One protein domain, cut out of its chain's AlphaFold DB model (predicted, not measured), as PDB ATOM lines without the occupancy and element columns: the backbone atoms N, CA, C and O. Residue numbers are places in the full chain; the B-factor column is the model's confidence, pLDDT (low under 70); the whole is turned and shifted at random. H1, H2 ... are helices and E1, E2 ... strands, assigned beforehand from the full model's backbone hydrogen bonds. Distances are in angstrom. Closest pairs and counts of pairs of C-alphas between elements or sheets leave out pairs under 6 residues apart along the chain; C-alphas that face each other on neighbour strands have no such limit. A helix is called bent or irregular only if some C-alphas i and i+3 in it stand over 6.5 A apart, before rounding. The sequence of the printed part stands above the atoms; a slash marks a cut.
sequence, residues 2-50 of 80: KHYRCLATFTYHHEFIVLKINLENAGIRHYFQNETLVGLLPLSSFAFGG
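Overview. This is residues 2 to 50 of the 80 residues of an uncharacterized protein of Gramella sp. MAR_2010_147 (UniProt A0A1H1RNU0). The helix H1 and the strand E2 make the two long sides of an open loop, with H1 running one way and E2 folding back; the short helices H2 and H3 form a corner at one end. Strand E1 runs near E2 without pairing with it. The printed part has 49 residues, with three named helices and two named strands in the order E1, H1, E2, H2, H3, a mixed class of helices and strands. It is only just compact, close to loose, with a radius of gyration of the C-alphas of 11.4 A and spans of 31 by 26 by 14 A.

Along the chain. E1, residues 5 to 10, begins at C-alpha 5 (35.968, 31.249, -2.368) and is 14.7 A long. H1, residues 13 to 25, is 18.7 A long and irregular: C-alphas 15 and 18 are 7.4 A apart. E2 is residues 30 to 33, 9.8 A. H2 is residues 35 to 40, 8.8 A. H3, residues 42 to 48, is 11.3 A long and ends at C-alpha 48 (43.558, 37.590, 11.242).

Arrangement. E1 and E2 are near each other, and each pairs with no named strand. H1 only just touches H2, with residue 13 alone; the closest C-alphas, of His 13 and Gly 39, are 6.8 A apart. H2 and H3 only just touch, and only at the corner, with C-alphas of Val 38 and Ser 44 closest at 5.8 A and a steep tilt of 50 degrees, opposite ways. E2 and H2 meet only through their link. H1 and H3 are apart. Every O i to N i+4 pair is within hydrogen-bond range in H2, 6 of 9 in H1, and 1 of 3 in H3, which has 1 of 4 O i to N i+3 pairs within range.

Size, cuts and confidence. The C-alphas farthest apart, of Ala 26 and Ala 47, are 31.4 A apart. The printed part has no cut, and its four links are tight. The mean pLDDT of the printed part is 80.7; residues 2, 42 and 44 to 48 are under 70.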
ATOM      1  N   LYS A   2      43.025  28.926  -8.865       52.44
ATOM      2  CA  LYS A   2      42.583  30.291  -9.232       52.44
ATOM      3  C   LYS A   2      41.228  30.768  -8.692       52.44
ATOM      4  O   LYS A   2      40.955  31.947  -8.846       52.44
ATOM      5  N   HIS A   3      40.411  29.945  -8.022       72.25
ATOM      6  CA  HIS A   3      39.053  30.393  -7.656       72.25
ATOM      7  C   HIS A   3      38.493  29.848  -6.334       72.25
ATOM      8  O   HIS A   3      37.286  29.697  -6.218       72.25
ATOM      9  N   TYR A   4      39.316  29.553  -5.326       82.50
ATOM     10  CA  TYR A   4      38.748  29.205  -4.019       82.50
ATOM     11  C   TYR A   4      38.028  30.409  -3.416       82.50
ATOM     12  O   TYR A   4      38.585  31.507  -3.368       82.50
ATOM     13  N   ARG A   5      36.788  30.200  -2.970       86.62
ATOM     14  CA  ARG A   5      35.968  31.249  -2.368       86.62
ATOM     15  C   ARG A   5      35.803  30.979  -0.884       86.62
ATOM     16  O   ARG A   5      35.575  29.840  -0.481       86.62
ATOM     17  N   CYS A   6      35.899  32.042  -0.096       88.56
ATOM     18  CA  CYS A   6      35.576  32.004   1.319       88.56
ATOM     19  C   CYS A   6      34.063  31.818   1.469       88.56
ATOM     20  O   CYS A   6      33.294  32.637   0.961       88.56
ATOM     21  N   LEU A   7      33.653  30.728   2.116       86.81
ATOM     22  CA  LEU A   7      32.246  30.361   2.304       86.81
ATOM     23  C   LEU A   7      31.772  30.691   3.725       86.81
ATOM     24  O   LEU A   7      30.653  31.158   3.905       86.81
ATOM     25  N   ALA A   8      32.648  30.504   4.714       85.19
ATOM     26  CA  ALA A   8      32.386  30.806   6.115       85.19
ATOM     27  C   ALA A   8      33.687  31.162   6.846       85.19
ATOM     28  O   ALA A   8      34.780  30.785   6.413       85.19
ATOM     29  N   THR A   9      33.546  31.860   7.968       86.81
ATOM     30  CA  THR A   9      34.644  32.203   8.871       86.81
ATOM     31  C   THR A   9      34.282  31.729  10.271       86.81
ATOM     32  O   THR A   9      33.164  31.968  10.720       86.81
ATOM     33  N   PHE A  10      35.225  31.088  10.953       84.50
ATOM     34  CA  PHE A  10      35.048  30.537  12.294       84.50
ATOM     35  C   PHE A  10      36.017  31.181  13.270       84.50
ATOM     36  O   PHE A  10      37.141  31.534  12.899       84.50
ATOM     37  N   THR A  11      35.592  31.323  14.522       80.50
ATOM     38  CA  THR A  11      36.433  31.930  15.555       80.50
ATOM     39  C   THR A  11      37.212  30.858  16.301       80.50
ATOM     40  O   THR A  11      38.395  31.051  16.587       80.50
ATOM     41  N   TYR A  12      36.567  29.719  16.558       77.62
ATOM     42  CA  TYR A  12      37.093  28.620  17.351       77.62
ATOM     43  C   TYR A  12      37.177  27.319  16.558       77.62
ATOM     44  O   TYR A  12      36.421  27.072  15.621       77.62
ATOM     45  N   HIS A  13      38.087  26.443  16.989       78.75
ATOM     46  CA  HIS A  13      38.308  25.166  16.319       78.75
ATOM     47  C   HIS A  13      37.067  24.265  16.343       78.75
ATOM     48  O   HIS A  13      36.695  23.698  15.325       78.75
ATOM     49  N   HIS A  14      36.376  24.194  17.484       82.25
ATOM     50  CA  HIS A  14      35.232  23.300  17.676       82.25
ATOM     51  C   HIS A  14      34.020  23.625  16.788       82.25
ATOM     52  O   HIS A  14      33.245  22.721  16.490       82.25
ATOM     53  N   GLU A  15      33.866  24.875  16.336       80.81
ATOM     54  CA  GLU A  15      32.706  25.315  15.547       80.81
ATOM     55  C   GLU A  15      32.636  24.638  14.173       80.81
ATOM     56  O   GLU A  15      31.549  24.424  13.641       80.81
ATOM     57  N   PHE A  16      33.785  24.273  13.596       84.12
ATOM     58  CA  PHE A  16      33.842  23.712  12.247       84.12
ATOM     59  C   PHE A  16      34.256  22.239  12.198       84.12
ATOM     60  O   PHE A  16      34.275  21.681  11.105       84.12
ATOM     61  N   ILE A  17      34.545  21.577  13.329       86.94
ATOM     62  CA  ILE A  17      34.954  20.153  13.342       86.94
ATOM     63  C   ILE A  17      33.895  19.279  12.664       86.94
ATOM     64  O   ILE A  17      34.211  18.493  11.773       86.94
ATOM     65  N   VAL A  18      32.627  19.448  13.048       88.00
ATOM     66  CA  VAL A  18      31.510  18.681  12.472       88.00
ATOM     67  C   VAL A  18      31.384  18.963  10.975       88.00
ATOM     68  O   VAL A  18      31.202  18.053  10.168       88.00
ATOM     69  N   LEU A  19      31.526  20.227  10.589       88.50
ATOM     70  CA  LEU A  19      31.437  20.657   9.203       88.50
ATOM     71  C   LEU A  19      32.589  20.101   8.354       88.50
ATOM     72  O   LEU A  19      32.344  19.623   7.252       88.50
ATOM     73  N   LYS A  20      33.820  20.086   8.877       89.38
ATOM     74  CA  LYS A  20      34.999  19.492   8.231       89.38
ATOM     75  C   LYS A  20      34.763  18.022   7.907       89.38
ATOM     76  O   LYS A  20      34.909  17.636   6.754       89.38
ATOM     77  N   ILE A  21      34.303  17.241   8.884       90.19
ATOM     78  CA  ILE A  21      34.012  15.812   8.696       90.19
ATOM     79  C   ILE A  21      32.950  15.610   7.605       90.19
ATOM     80  O   ILE A  21      33.101  14.752   6.741       90.19
ATOM     81  N   ASN A  22      31.888  16.421   7.599       90.25
ATOM     82  CA  ASN A  22      30.855  16.333   6.564       90.25
ATOM     83  C   ASN A  22      31.389  16.686   5.165       90.25
ATOM     84  O   ASN A  22      31.068  16.000   4.197       90.25
ATOM     85  N   LEU A  23      32.227  17.721   5.047       90.31
ATOM     86  CA  LEU A  23      32.854  18.093   3.777       90.31
ATOM     87  C   LEU A  23      33.845  17.027   3.281       90.31
ATOM     88  O   LEU A  23      33.901  16.768   2.078       90.31
ATOM     89  N   GLU A  24      34.603  16.403   4.188       90.31
ATOM     90  CA  GLU A  24      35.505  15.283   3.887       90.31
ATOM     91  C   GLU A  24      34.723  14.053   3.408       90.31
ATOM     92  O   GLU A  24      35.034  13.511   2.347       90.31
ATOM     93  N   ASN A  25      33.651  13.676   4.114       90.19
ATOM     94  CA  ASN A  25      32.765  12.574   3.721       90.19
ATOM     95  C   ASN A  25      32.096  12.816   2.360       90.19
ATOM     96  O   ASN A  25      31.907  11.881   1.583       90.19
ATOM     97  N   ALA A  26      31.763  14.069   2.046       88.75
ATOM     98  CA  ALA A  26      31.201  14.457   0.755       88.75
ATOM     99  C   ALA A  26      32.247  14.537  -0.379       88.75
ATOM    100  O   ALA A  26      31.880  14.789  -1.531       88.75
ATOM    101  N   GLY A  27      33.540  14.353  -0.083       89.50
ATOM    102  CA  GLY A  27      34.625  14.432  -1.064       89.50
ATOM    103  C   GLY A  27      34.852  15.840  -1.627       89.50
ATOM    104  O   GLY A  27      35.344  15.992  -2.748       89.50
ATOM    105  N   ILE A  28      34.469  16.882  -0.881       89.88
ATOM    106  CA  ILE A  28      34.532  18.274  -1.336       89.88
ATOM    107  C   ILE A  28      35.949  18.820  -1.179       89.88
ATOM    108  O   ILE A  28      36.563  18.733  -0.114       89.88
ATOM    109  N   ARG A  29      36.460  19.472  -2.231       89.25
ATOM    110  CA  ARG A  29      37.782  20.112  -2.207       89.25
ATOM    111  C   ARG A  29      37.719  21.425  -1.432       89.25
ATOM    112  O   ARG A  29      37.387  22.477  -1.989       89.25
ATOM    113  N   HIS A  30      38.079  21.359  -0.158       90.25
ATOM    114  CA  HIS A  30      38.099  22.492   0.756       90.25
ATOM    115  C   HIS A  30      39.430  22.575   1.509       90.25
ATOM    116  O   HIS A  30      40.176  21.602   1.589       90.25
ATOM    117  N   TYR A  31      39.739  23.754   2.042       89.00
ATOM    118  CA  TYR A  31      40.816  23.934   3.010       89.00
ATOM    119  C   TYR A  31      40.451  25.030   4.008       89.00
ATOM    120  O   TYR A  31      39.755  25.993   3.671       89.00
ATOM    121  N   PHE A  32      40.946  24.898   5.235       88.88
ATOM    122  CA  PHE A  32      40.782  25.907   6.272       88.88
ATOM    123  C   PHE A  32      42.038  26.768   6.345       88.88
ATOM    124  O   PHE A  32      43.127  26.316   6.694       88.88
ATOM    125  N   GLN A  33      41.900  28.037   5.984       84.56
ATOM    126  CA  GLN A  33      42.973  29.004   6.134       84.56
ATOM    127  C   GLN A  33      43.082  29.412   7.608       84.56
ATOM    128  O   GLN A  33      42.065  29.674   8.245       84.56
ATOM    129  N   ASN A  34      44.309  29.522   8.122       82.75
ATOM    130  CA  ASN A  34      44.630  29.925   9.500       82.75
ATOM    131  C   ASN A  34      44.216  28.936  10.611       82.75
ATOM    132  O   ASN A  34      44.347  29.279  11.783       82.75
ATOM    133  N   GLU A  35      43.791  27.707  10.283       81.75
ATOM    134  CA  GLU A  35      43.436  26.666  11.270       81.75
ATOM    135  C   GLU A  35      44.575  26.407  12.269       81.75
ATOM    136  O   GLU A  35      44.374  26.480  13.481       81.75
ATOM    137  N   THR A  36      45.791  26.177  11.767       77.88
ATOM    138  CA  THR A  36      46.970  25.894  12.601       77.88
ATOM    139  C   THR A  36      47.342  27.073  13.500       77.88
ATOM    140  O   THR A  36      47.729  26.875  14.648       77.88
ATOM    141  N   LEU A  37      47.202  28.306  13.005       74.75
ATOM    142  CA  LEU A  37      47.557  29.509  13.763       74.75
ATOM    143  C   LEU A  37      46.585  29.758  14.917       74.75
ATOM    144  O   LEU A  37      47.026  30.033  16.028       74.75
ATOM    145  N   VAL A  38      45.280  29.600  14.681       74.19
ATOM    146  CA  VAL A  38      44.262  29.745  15.734       74.19
ATOM    147  C   VAL A  38      44.337  28.597  16.746       74.19
ATOM    148  O   VAL A  38      44.106  28.821  17.932       74.19
ATOM    149  N   GLY A  39      44.726  27.393  16.314       72.38
ATOM    150  CA  GLY A  39      44.984  26.268  17.218       72.38
ATOM    151  C   GLY A  39      46.164  26.500  18.171       72.38
ATOM    152  O   GLY A  39      46.118  26.052  19.313       72.38
ATOM    153  N   LEU A  40      47.198  27.223  17.729       74.81
ATOM    154  CA  LEU A  40      48.362  27.562  18.558       74.81
ATOM    155  C   LEU A  40      48.141  28.825  19.402       74.81
ATOM    156  O   LEU A  40      48.583  28.892  20.546       74.81
ATOM    157  N   LEU A  41      47.467  29.832  18.844       75.88
ATOM    158  CA  LEU A  41      47.156  31.088  19.516       75.88
ATOM    159  C   LEU A  41      45.646  31.351  19.448       75.88
ATOM    160  O   LEU A  41      45.187  31.986  18.495       75.88
ATOM    161  N   PRO A  42      44.863  30.961  20.467       64.62
ATOM    162  CA  PRO A  42      43.404  31.112  20.441       64.62
ATOM    163  C   PRO A  42      42.940  32.574  20.321       64.62
ATOM    164  O   PRO A  42      41.885  32.848  19.756       64.62
ATOM    165  N   LEU A  43      43.751  33.537  20.772       71.12
ATOM    166  CA  LEU A  43      43.455  34.973  20.664       71.12
ATOM    167  C   LEU A  43      43.798  35.576  19.288       71.12
ATOM    168  O   LEU A  43      43.412  36.706  18.999       71.12
ATOM    169  N   SER A  44      44.492  34.838  18.413       66.38
ATOM    170  CA  SER A  44      44.892  35.332  17.084       66.38
ATOM    171  C   SER A  44      43.724  35.440  16.095       66.38
ATOM    172  O   SER A  44      43.808  36.180  15.113       66.38
ATOM    173  N   SER A  45      42.603  34.771  16.385       62.06
ATOM    174  CA  SER A  45      41.382  34.787  15.571       62.06
ATOM    175  C   SER A  45      40.863  36.215  15.318       62.06
ATOM    176  O   SER A  45      40.476  36.554  14.199       62.06
ATOM    177  N   PHE A  46      40.980  37.104  16.313       62.22
ATOM    178  CA  PHE A  46      40.553  38.507  16.216       62.22
ATOM    179  C   PHE A  46      41.430  39.368  15.298       62.22
ATOM    180  O   PHE A  46      40.932  40.311  14.692       62.22
ATOM    181  N   ALA A  47      42.722  39.051  15.171       66.75
ATOM    182  CA  ALA A  47      43.659  39.839  14.370       66.75
ATOM    183  C   ALA A  47      43.663  39.428  12.889       66.75
ATOM    184  O   ALA A  47      43.835  40.266  12.007       66.75
ATOM    185  N   PHE A  48      43.455  38.138  12.603       67.56
ATOM    186  CA  PHE A  48      43.558  37.590  11.242       67.56
ATOM    187  C   PHE A  48      42.208  37.385  10.541       67.56
ATOM    188  O   PHE A  48      42.167  37.007   9.360       67.56
ATOM    189  N   GLY A  49      41.107  37.682  11.242       71.06
ATOM    190  CA  GLY A  49      39.746  37.488  10.748       71.06
ATOM    191  C   GLY A  49      39.339  36.018  10.750       71.06
ATOM    192  O   GLY A  49      38.692  35.576   9.807       71.06
ATOM    193  N   GLY A  50      39.774  35.279  11.772       82.19
ATOM    194  CA  GLY A  50      39.407  33.896  12.042       82.19
ATOM    195  C   GLY A  50      39.944  32.850  11.068       82.19
ATOM    196  O   GLY A  50      40.854  33.080  10.260       82.19
TER     197      GLY A  50